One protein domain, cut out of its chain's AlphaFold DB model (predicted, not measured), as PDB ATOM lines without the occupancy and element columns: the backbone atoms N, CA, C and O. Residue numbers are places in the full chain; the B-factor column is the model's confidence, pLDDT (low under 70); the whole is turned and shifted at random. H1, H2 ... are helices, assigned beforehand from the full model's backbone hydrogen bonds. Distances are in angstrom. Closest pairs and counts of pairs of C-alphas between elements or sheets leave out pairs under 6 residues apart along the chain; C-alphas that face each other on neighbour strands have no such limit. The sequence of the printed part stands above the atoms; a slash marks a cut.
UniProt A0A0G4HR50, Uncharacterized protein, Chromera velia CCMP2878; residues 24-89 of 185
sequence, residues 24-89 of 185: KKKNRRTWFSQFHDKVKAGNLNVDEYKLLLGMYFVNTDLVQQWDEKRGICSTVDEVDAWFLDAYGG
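This is residues 24 to 89 of the 185 residues of an uncharacterized protein of Chromera velia CCMP2878 (UniProt A0A0G4HR50). Four short helices make a small cluster in which H2 and H4 form the middle, running the same way, with H1 on one side of them and H3 on the other, both running opposite ways to the middle two. It is loosely formed: the helices come near each other over short stretches, H1 and H4 at residues 28 to 29 and 84 to 87, H2 and H4 near Val 46 and Val 76. The printed part has 66 residues with four named helices, in the order H1, H2, H3, H4, and no named strand; the class is all helix. The whole is compact, with a radius of gyration of the C-alphas of 11.2 A, and its rounded outline spans 30 by 24 by 19 A.

The printed part begins at Lys 24. H1, residues 28 to 40, starts with its C-alpha at (139.391, 85.115, 118.682) and is 18.0 A long from first to last C-alpha. H2, residues 46 to 54, is 12.3 A long, and C-alpha 46 is at (143.962, 93.904, 137.366). H3, residues 60 to 70, is 15.0 A long. H4, residues 76 to 87, is 16.3 A long and ends with C-alpha 87 at (140.351, 91.145, 118.261).

H1 and H2 are close but not clearly touching; their closest C-alphas, those of Val 39 and Tyr 49, are 8.0 A apart. They run opposite ways at a steep tilt of 44 degrees. H2 and H3 form a helical hairpin with a shallow tilt of 10 degrees, opposite ways. They only just touch, with 3 pairs of C-alphas within 8 A, the closest being those of Lys 50 and Arg 70 at 6.6 A. H3 and H4 are close but not clearly touching, with the C-alphas of Arg 70 and Val 79 closest at 7.4 A, and run opposite ways at a steep tilt of 38 degrees. H4 only just touches H2, with 3 pairs within 8 A and with its residues 76 to 79 alone; the closest C-alphas, those of Val 46 and Val 76, are 5.4 A apart. These two run the same way at a shallow tilt of 28 degrees. H1 and H4 only just touch, with 3 pairs within 8 A and only at their ends, through residues 28 to 29 and 84 to 87; the closest C-alphas, those of Arg 28 and Tyr 87, are 6.1 A apart. They run opposite ways at a shallow tilt of 16 degrees. H1 and H3 are apart. In H2, H3 and H4 every O i to N i+4 pair is within hydrogen-bond range; in H1, 8 of 9 are.

The two C-alphas farthest apart, those of Lys 24 and Asn 43, are 29.8 A apart. The C-alphas of Lys 24 and Gly 89 are 13.0 A apart. The printed part has no cut, and its three links are tight, with 5 residues each. The mean pLDDT of the printed part is 86.7, and no printed residue is under 70.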
ATOM      1  N   LYS A  24     145.697  84.132 113.814       81.31
ATOM      2  CA  LYS A  24     145.745  83.527 112.476       81.31
ATOM      3  C   LYS A  24     145.365  82.052 112.484       81.31
ATOM      4  O   LYS A  24     145.331  81.435 111.417       81.31
ATOM      5  N   LYS A  25     145.086  81.434 113.633       81.75
ATOM      6  CA  LYS A  25     144.699  80.010 113.717       81.75
ATOM      7  C   LYS A  25     143.385  79.784 114.450       81.75
ATOM      8  O   LYS A  25     142.715  78.791 114.161       81.75
ATOM      9  N   LYS A  26     143.028  80.674 115.373       83.69
ATOM     10  CA  LYS A  26     141.925  80.483 116.314       83.69
ATOM     11  C   LYS A  26     140.805  81.480 116.086       83.69
ATOM     12  O   LYS A  26     141.048  82.608 115.670       83.69
ATOM     13  N   ASN A  27     139.594  81.061 116.440       86.56
ATOM     14  CA  ASN A  27     138.497  81.990 116.654       86.56
ATOM     15  C   ASN A  27     138.831  82.844 117.886       86.56
ATOM     16  O   ASN A  27     139.041  82.308 118.979       86.56
ATOM     17  N   ARG A  28     138.908  84.160 117.682       87.31
ATOM     18  CA  ARG A  28     139.391  85.115 118.682       87.31
ATOM     19  C   ARG A  28     138.437  85.221 119.874       87.31
ATOM     20  O   ARG A  28     138.893  85.123 121.009       87.31
ATOM     21  N   ARG A  29     137.121  85.299 119.634       88.06
ATOM     22  CA  ARG A  29     136.096  85.314 120.696       88.06
ATOM     23  C   ARG A  29     136.044  84.017 121.493       88.06
ATOM     24  O   ARG A  29     135.985  84.055 122.716       88.06
ATOM     25  N   THR A  30     136.082  82.866 120.822       88.06
ATOM     26  CA  THR A  30     136.068  81.561 121.498       88.06
ATOM     27  C   THR A  30     137.302  81.389 122.370       88.06
ATOM     28  O   THR A  30     137.177  80.955 123.511       88.06
ATOM     29  N   TRP A  31     138.482  81.749 121.855       90.06
ATOM     30  CA  TRP A  31     139.709  81.707 122.643       90.06
ATOM     31  C   TRP A  31     139.601  82.603 123.878       90.06
ATOM     32  O   TRP A  31     139.887  82.153 124.985       90.06
ATOM     33  N   PHE A  32     139.122  83.836 123.696       90.00
ATOM     34  CA  PHE A  32     138.983  84.795 124.782       90.00
ATOM     35  C   PHE A  32     137.984  84.348 125.850       90.00
ATOM     36  O   PHE A  32     138.305  84.387 127.029       90.00
ATOM     37  N   SER A  33     136.820  83.827 125.451       88.88
ATOM     38  CA  SER A  33     135.839  83.250 126.381       88.88
ATOM     39  C   SER A  33     136.450  82.110 127.199       88.88
ATOM     40  O   SER A  33     136.323  82.090 128.416       88.88
ATOM     41  N   GLN A  34     137.169  81.186 126.550       88.06
ATOM     42  CA  GLN A  34     137.823  80.066 127.235       88.06
ATOM     43  C   GLN A  34     138.922  80.520 128.201       88.06
ATOM     44  O   GLN A  34     139.112  79.892 129.244       88.06
ATOM     45  N   PHE A  35     139.672  81.559 127.832       88.38
ATOM     46  CA  PHE A  35     140.654  82.192 128.704       88.38
ATOM     47  C   PHE A  35     139.953  82.813 129.917       88.38
ATOM     48  O   PHE A  35     140.220  82.392 131.043       88.38
ATOM     49  N   HIS A  36     139.007  83.722 129.674       88.00
ATOM     50  CA  HIS A  36     138.267  84.466 130.689       88.00
ATOM     51  C   HIS A  36     137.569  83.538 131.700       88.00
ATOM     52  O   HIS A  36     137.754  83.687 132.909       88.00
ATOM     53  N   ASP A  37     136.847  82.513 131.235       85.50
ATOM     54  CA  ASP A  37     136.127  81.575 132.110       85.50
ATOM     55  C   ASP A  37     137.055  80.827 133.076       85.50
ATOM     56  O   ASP A  37     136.688  80.558 134.222       85.50
ATOM     57  N   LYS A  38     138.279  80.513 132.642       80.88
ATOM     58  CA  LYS A  38     139.256  79.798 133.472       80.88
ATOM     59  C   LYS A  38     139.944  80.702 134.479       80.88
ATOM     60  O   LYS A  38     140.185  80.278 135.607       80.88
ATOM     61  N   VAL A  39     140.256  81.935 134.094       82.44
ATOM     62  CA  VAL A  39     140.949  82.881 134.980       82.44
ATOM     63  C   VAL A  39     140.000  83.543 135.979       82.44
ATOM     64  O   VAL A  39     140.445  83.942 137.054       82.44
ATOM     65  N   LYS A  40     138.688  83.572 135.696       80.12
ATOM     66  CA  LYS A  40     137.647  84.066 136.614       80.12
ATOM     67  C   LYS A  40     137.678  83.364 137.977       80.12
ATOM     68  O   LYS A  40     137.505  84.013 139.005       80.12
ATOM     69  N   ALA A  41     137.966  82.060 138.004       74.19
ATOM     70  CA  ALA A  41     138.110  81.290 139.244       74.19
ATOM     71  C   ALA A  41     139.339  81.702 140.080       74.19
ATOM     72  O   ALA A  41     139.396  81.427 141.275       74.19
ATOM     73  N   GLY A  42     140.315  82.370 139.460       76.00
ATOM     74  CA  GLY A  42     141.549  82.804 140.100       76.00
ATOM     75  C   GLY A  42     141.416  84.062 140.958       76.00
ATOM     76  O   GLY A  42     142.353  84.360 141.684       76.00
ATOM     77  N   ASN A  43     140.302  84.807 140.896       81.25
ATOM     78  CA  ASN A  43     140.111  86.073 141.626       81.25
ATOM     79  C   ASN A  43     141.304  87.044 141.463       81.25
ATOM     80  O   ASN A  43     141.868  87.534 142.444       81.25
ATOM     81  N   LEU A  44     141.786  87.214 140.228       86.25
ATOM     82  CA  LEU A  44     142.954  88.040 139.915       86.25
ATOM     83  C   LEU A  44     142.659  89.524 140.129       86.25
ATOM     84  O   LEU A  44     141.579  90.004 139.793       86.25
ATOM     85  N   ASN A  45     143.650  90.260 140.630       89.88
ATOM     86  CA  ASN A  45     143.619  91.713 140.504       89.88
ATOM     87  C   ASN A  45     143.973  92.133 139.067       89.88
ATOM     88  O   ASN A  45     144.452  91.326 138.269       89.88
ATOM     89  N   VAL A  46     143.754  93.404 138.732       90.56
ATOM     90  CA  VAL A  46     143.962  93.904 137.366       90.56
ATOM     91  C   VAL A  46     145.400  93.708 136.859       90.56
ATOM     92  O   VAL A  46     145.591  93.331 135.707       90.56
ATOM     93  N   ASP A  47     146.419  93.902 137.701       90.94
ATOM     94  CA  ASP A  47     147.826  93.774 137.299       90.94
ATOM     95  C   ASP A  47     148.219  92.304 137.084       90.94
ATOM     96  O   ASP A  47     148.909  91.974 136.118       90.94
ATOM     97  N   GLU A  48     147.711  91.401 137.927       89.94
ATOM     98  CA  GLU A  48     147.841  89.951 137.745       89.94
ATOM     99  C   GLU A  48     147.167  89.484 136.449       89.94
ATOM    100  O   GLU A  48     147.761  88.732 135.675       89.94
ATOM    101  N   TYR A  49     145.947  89.957 136.185       89.88
ATOM    102  CA  TYR A  49     145.193  89.626 134.978       89.88
ATOM    103  C   TYR A  49     145.928  90.076 133.712       89.88
ATOM    104  O   TYR A  49     146.096  89.297 132.773       89.88
ATOM    105  N   LYS A  50     146.450  91.310 133.716       90.50
ATOM    106  CA  LYS A  50     147.238  91.864 132.611       90.50
ATOM    107  C   LYS A  50     148.491  91.047 132.308       90.50
ATOM    108  O   LYS A  50     148.787  90.768 131.143       90.50
ATOM    109  N   LEU A  51     149.246  90.695 133.349       88.81
ATOM    110  CA  LEU A  51     150.450  89.884 133.194       88.81
ATOM    111  C   LEU A  51     150.105  88.506 132.642       88.81
ATOM    112  O   LEU A  51     150.750  88.055 131.696       88.81
ATOM    113  N   LEU A  52     149.065  87.869 133.186       87.50
ATOM    114  CA  LEU A  52     148.641  86.553 132.734       87.50
ATOM    115  C   LEU A  52     148.215  86.579 131.263       87.50
ATOM    116  O   LEU A  52     148.694  85.746 130.503       87.50
ATOM    117  N   LEU A  53     147.392  87.546 130.841       88.69
ATOM    118  CA  LEU A  53     146.992  87.705 129.438       88.69
ATOM    119  C   LEU A  53     148.213  87.871 128.518       88.69
ATOM    120  O   LEU A  53     148.333  87.160 127.518       88.69
ATOM    121  N   GLY A  54     149.165  88.729 128.899       88.44
ATOM    122  CA  GLY A  54     150.404  88.945 128.145       88.44
ATOM    123  C   GLY A  54     151.252  87.678 127.972       88.44
ATOM    124  O   GLY A  54     151.859  87.486 126.923       88.44
ATOM    125  N   MET A  55     151.239  86.752 128.941       86.75
ATOM    126  CA  MET A  55     151.952  85.467 128.836       86.75
ATOM    127  C   MET A  55     151.395  84.527 127.752       86.75
ATOM    128  O   MET A  55     152.068  83.546 127.405       86.75
ATOM    129  N   TYR A  56     150.183  84.782 127.246       87.12
ATOM    130  CA  TYR A  56     149.566  84.023 126.155       87.12
ATOM    131  C   TYR A  56     149.808  84.636 124.772       87.12
ATOM    132  O   TYR A  56     149.477  83.991 123.772       87.12
ATOM    133  N   PHE A  57     150.414  85.823 124.688       88.00
ATOM    134  CA  PHE A  57     150.823  86.436 123.425       88.00
ATOM    135  C   PHE A  57     152.214  85.944 123.027       88.00
ATOM    136  O   PHE A  57     153.178  86.067 123.775       88.00
ATOM    137  N   VAL A  58     152.305  85.332 121.843       79.31
ATOM    138  CA  VAL A  58     153.546  84.712 121.337       79.31
ATOM    139  C   VAL A  58     154.149  85.425 120.132       79.31
ATOM    140  O   VAL A  58     155.297  85.157 119.794       79.31
ATOM    141  N   ASN A  59     153.394  86.305 119.472       82.50
ATOM    142  CA  ASN A  59     153.909  87.127 118.378       82.50
ATOM    143  C   ASN A  59     154.350  88.491 118.927       82.50
ATOM    144  O   ASN A  59     153.595  89.110 119.677       82.50
ATOM    145  N   THR A  60     155.530  88.957 118.515       82.31
ATOM    146  CA  THR A  60     156.099  90.272 118.834       82.31
ATOM    147  C   THR A  60     155.100  91.405 118.608       82.31
ATOM    148  O   THR A  60     154.970  92.262 119.475       82.31
ATOM    149  N   ASP A  61     154.324  91.362 117.521       85.69
ATOM    150  CA  ASP A  61     153.327  92.402 117.225       85.69
ATOM    151  C   ASP A  61     152.223  92.465 118.291       85.69
ATOM    152  O   ASP A  61     151.802  93.542 118.703       85.69
ATOM    153  N   LEU A  62     151.761  91.300 118.765       84.38
ATOM    154  CA  LEU A  62     150.727  91.209 119.802       84.38
ATOM    155  C   LEU A  62     151.264  91.678 121.152       84.38
ATOM    156  O   LEU A  62     150.562  92.364 121.887       84.38
ATOM    157  N   VAL A  63     152.510  91.316 121.470       86.38
ATOM    158  CA  VAL A  63     153.183  91.766 122.695       86.38
ATOM    159  C   VAL A  63     153.348  93.283 122.673       86.38
ATOM    160  O   VAL A  63     153.017  93.933 123.657       86.38
ATOM    161  N   GLN A  64     153.767  93.856 121.544       87.88
ATOM    162  CA  GLN A  64     153.929  95.298 121.403       87.88
ATOM    163  C   GLN A  64     152.593  96.045 121.549       87.88
ATOM    164  O   GLN A  64     152.496  96.961 122.364       87.88
ATOM    165  N   GLN A  65     151.552  95.630 120.817       87.56
ATOM    166  CA  GLN A  65     150.210  96.225 120.930       87.56
ATOM    167  C   GLN A  65     149.685  96.158 122.366       87.56
ATOM    168  O   GLN A  65     149.038  97.088 122.851       87.56
ATOM    169  N   TRP A  66     149.966  95.052 123.054       91.00
ATOM    170  CA  TRP A  66     149.590  94.881 124.444       91.00
ATOM    171  C   TRP A  66     150.378  95.787 125.386       91.00
ATOM    172  O   TRP A  66     149.781  96.421 126.251       91.00
ATOM    173  N   ASP A  67     151.691  95.900 125.222       88.50
ATOM    174  CA  ASP A  67     152.532  96.742 126.073       88.50
ATOM    175  C   ASP A  67     152.169  98.228 125.966       88.50
ATOM    176  O   ASP A  67     152.152  98.929 126.981       88.50
ATOM    177  N   GLU A  68     151.773  98.691 124.778       88.62
ATOM    178  CA  GLU A  68     151.262 100.050 124.550       88.62
ATOM    179  C   GLU A  68     149.927 100.319 125.272       88.62
ATOM    180  O   GLU A  68     149.610 101.466 125.596       88.62
ATOM    181  N   LYS A  69     149.127  99.278 125.533       86.12
ATOM    182  CA  LYS A  69     147.742  99.399 126.022       86.12
ATOM    183  C   LYS A  69     147.555  98.962 127.472       86.12
ATOM    184  O   LYS A  69     146.729  99.521 128.187       86.12
ATOM    185  N   ARG A  70     148.356  98.032 127.982       84.62
ATOM    186  CA  ARG A  70     148.196  97.494 129.344       84.62
ATOM    187  C   ARG A  70     148.361  98.546 130.444       84.62
ATOM    188  O   ARG A  70     147.845  98.366 131.545       84.62
ATOM    189  N   GLY A  71     149.103  99.623 130.171       85.88
ATOM    190  CA  GLY A  71     149.338 100.718 131.116       85.88
ATOM    191  C   GLY A  71     148.132 101.638 131.322       85.88
ATOM    192  O   GLY A  71     148.071 102.311 132.344       85.88
ATOM    193  N   ILE A  72     147.178 101.651 130.381       87.94
ATOM    194  CA  ILE A  72     145.992 102.523 130.436       87.94
ATOM    195  C   ILE A  72     144.744 101.816 130.982       87.94
ATOM    196  O   ILE A  72     143.836 102.488 131.461       87.94
ATOM    197  N   CYS A  73     144.696 100.482 130.961       89.81
ATOM    198  CA  CYS A  73     143.614  99.728 131.595       89.81
ATOM    199  C   CYS A  73     143.779  99.772 133.122       89.81
ATOM    200  O   CYS A  73     144.831  99.416 133.642       89.81
ATOM    201  N   SER A  74     142.753 100.163 133.860       91.44
ATOM    202  CA  SER A  74     142.716 100.223 135.328       91.44
ATOM    203  C   SER A  74     141.790  99.170 135.944       91.44
ATOM    204  O   SER A  74     141.909  98.875 137.133       91.44
ATOM    205  N   THR A  75     140.911  98.553 135.150       92.12
ATOM    206  CA  THR A  75     140.009  97.472 135.582       92.12
ATOM    207  C   THR A  75     140.125  96.229 134.693       92.12
ATOM    208  O   THR A  75     140.679  96.292 133.596       92.12
ATOM    209  N   VAL A  76     139.620  95.081 135.164       90.06
ATOM    210  CA  VAL A  76     139.538  93.848 134.350       90.06
ATOM    211  C   VAL A  76     138.608  94.059 133.152       90.06
ATOM    212  O   VAL A  76     138.991  93.727 132.034       90.06
ATOM    213  N   ASP A  77     137.462  94.713 133.354       91.38
ATOM    214  CA  ASP A  77     136.499  95.012 132.285       91.38
ATOM    215  C   ASP A  77     137.120  95.859 131.160       91.38
ATOM    216  O   ASP A  77     136.822  95.651 129.986       91.38
ATOM    217  N   GLU A  78     138.020  96.792 131.487       93.06
ATOM    218  CA  GLU A  78     138.751  97.582 130.487       93.06
ATOM    219  C   GLU A  78     139.772  96.751 129.703       93.06
ATOM    220  O   GLU A  78     139.977  97.000 128.513       93.06
ATOM    221  N   VAL A  79     140.411  95.762 130.339       92.12
ATOM    222  CA  VAL A  79     141.285  94.811 129.632       92.12
ATOM    223  C   VAL A  79     140.458  93.949 128.677       92.12
ATOM    224  O   VAL A  79     140.858  93.740 127.530       92.12
ATOM    225  N   ASP A  80     139.290  93.489 129.124       92.19
ATOM    226  CA  ASP A  80     138.396  92.657 128.323       92.19
ATOM    227  C   ASP A  80     137.815  93.421 127.133       92.19
ATOM    228  O   ASP A  80     137.836  92.929 126.001       92.19
ATOM    229  N   ALA A  81     137.352  94.650 127.370       90.38
ATOM    230  CA  ALA A  81     136.860  95.540 126.330       90.38
ATOM    231  C   ALA A  81     137.946  95.827 125.289       90.38
ATOM    232  O   ALA A  81     137.672  95.739 124.094       90.38
ATOM    233  N   TRP A  82     139.184  96.093 125.722       90.50
ATOM    234  CA  TRP A  82     140.307  96.282 124.806       90.50
ATOM    235  C   TRP A  82     140.546  95.048 123.931       90.50
ATOM    236  O   TRP A  82     140.662  95.177 122.713       90.50
ATOM    237  N   PHE A  83     140.590  93.851 124.524       89.81
ATOM    238  CA  PHE A  83     140.828  92.630 123.755       89.81
ATOM    239  C   PHE A  83     139.719  92.406 122.722       89.81
ATOM    240  O   PHE A  83     139.987  92.048 121.574       89.81
ATOM    241  N   LEU A  84     138.462  92.600 123.120       88.62
ATOM    242  CA  LEU A  84     137.309  92.408 122.247       88.62
ATOM    243  C   LEU A  84     137.196  93.486 121.165       88.62
ATOM    244  O   LEU A  84     136.753  93.170 120.065       88.62
ATOM    245  N   ASP A  85     137.617  94.716 121.428       85.75
ATOM    246  CA  ASP A  85     137.697  95.764 120.409       85.75
ATOM    247  C   ASP A  85     138.801  95.449 119.389       85.75
ATOM    248  O   ASP A  85     138.547  95.369 118.187       85.75
ATOM    249  N   ALA A  86     140.006  95.131 119.873       83.19
ATOM    250  CA  ALA A  86     141.158  94.824 119.029       83.19
ATOM    251  C   ALA A  86     140.989  93.521 118.225       83.19
ATOM    252  O   ALA A  86     141.444  93.409 117.085       83.19
ATOM    253  N   TYR A  87     140.348  92.503 118.810       83.50
ATOM    254  CA  TYR A  87     140.351  91.145 118.261       83.50
ATOM    255  C   TYR A  87     138.964  90.506 118.139       83.50
ATOM    256  O   TYR A  87     138.842  89.469 117.491       83.50
ATOM    257  N   GLY A  88     137.900  91.079 118.695       79.38
ATOM    258  CA  GLY A  88     136.560  90.480 118.680       79.38
ATOM    259  C   GLY A  88     135.865  90.506 117.317       79.38
ATOM    260  O   GLY A  88     134.892  89.769 117.127       79.38
ATOM    261  N   GLY A  89     136.356  91.289 116.355       78.12
ATOM    262  CA  GLY A  89     135.757  91.410 115.021       78.12
ATOM    263  C   GLY A  89     134.466  92.237 114.998       78.12
ATOM    264  O   GLY A  89     133.898  92.576 116.036       78.12
TER     265      GLY A  89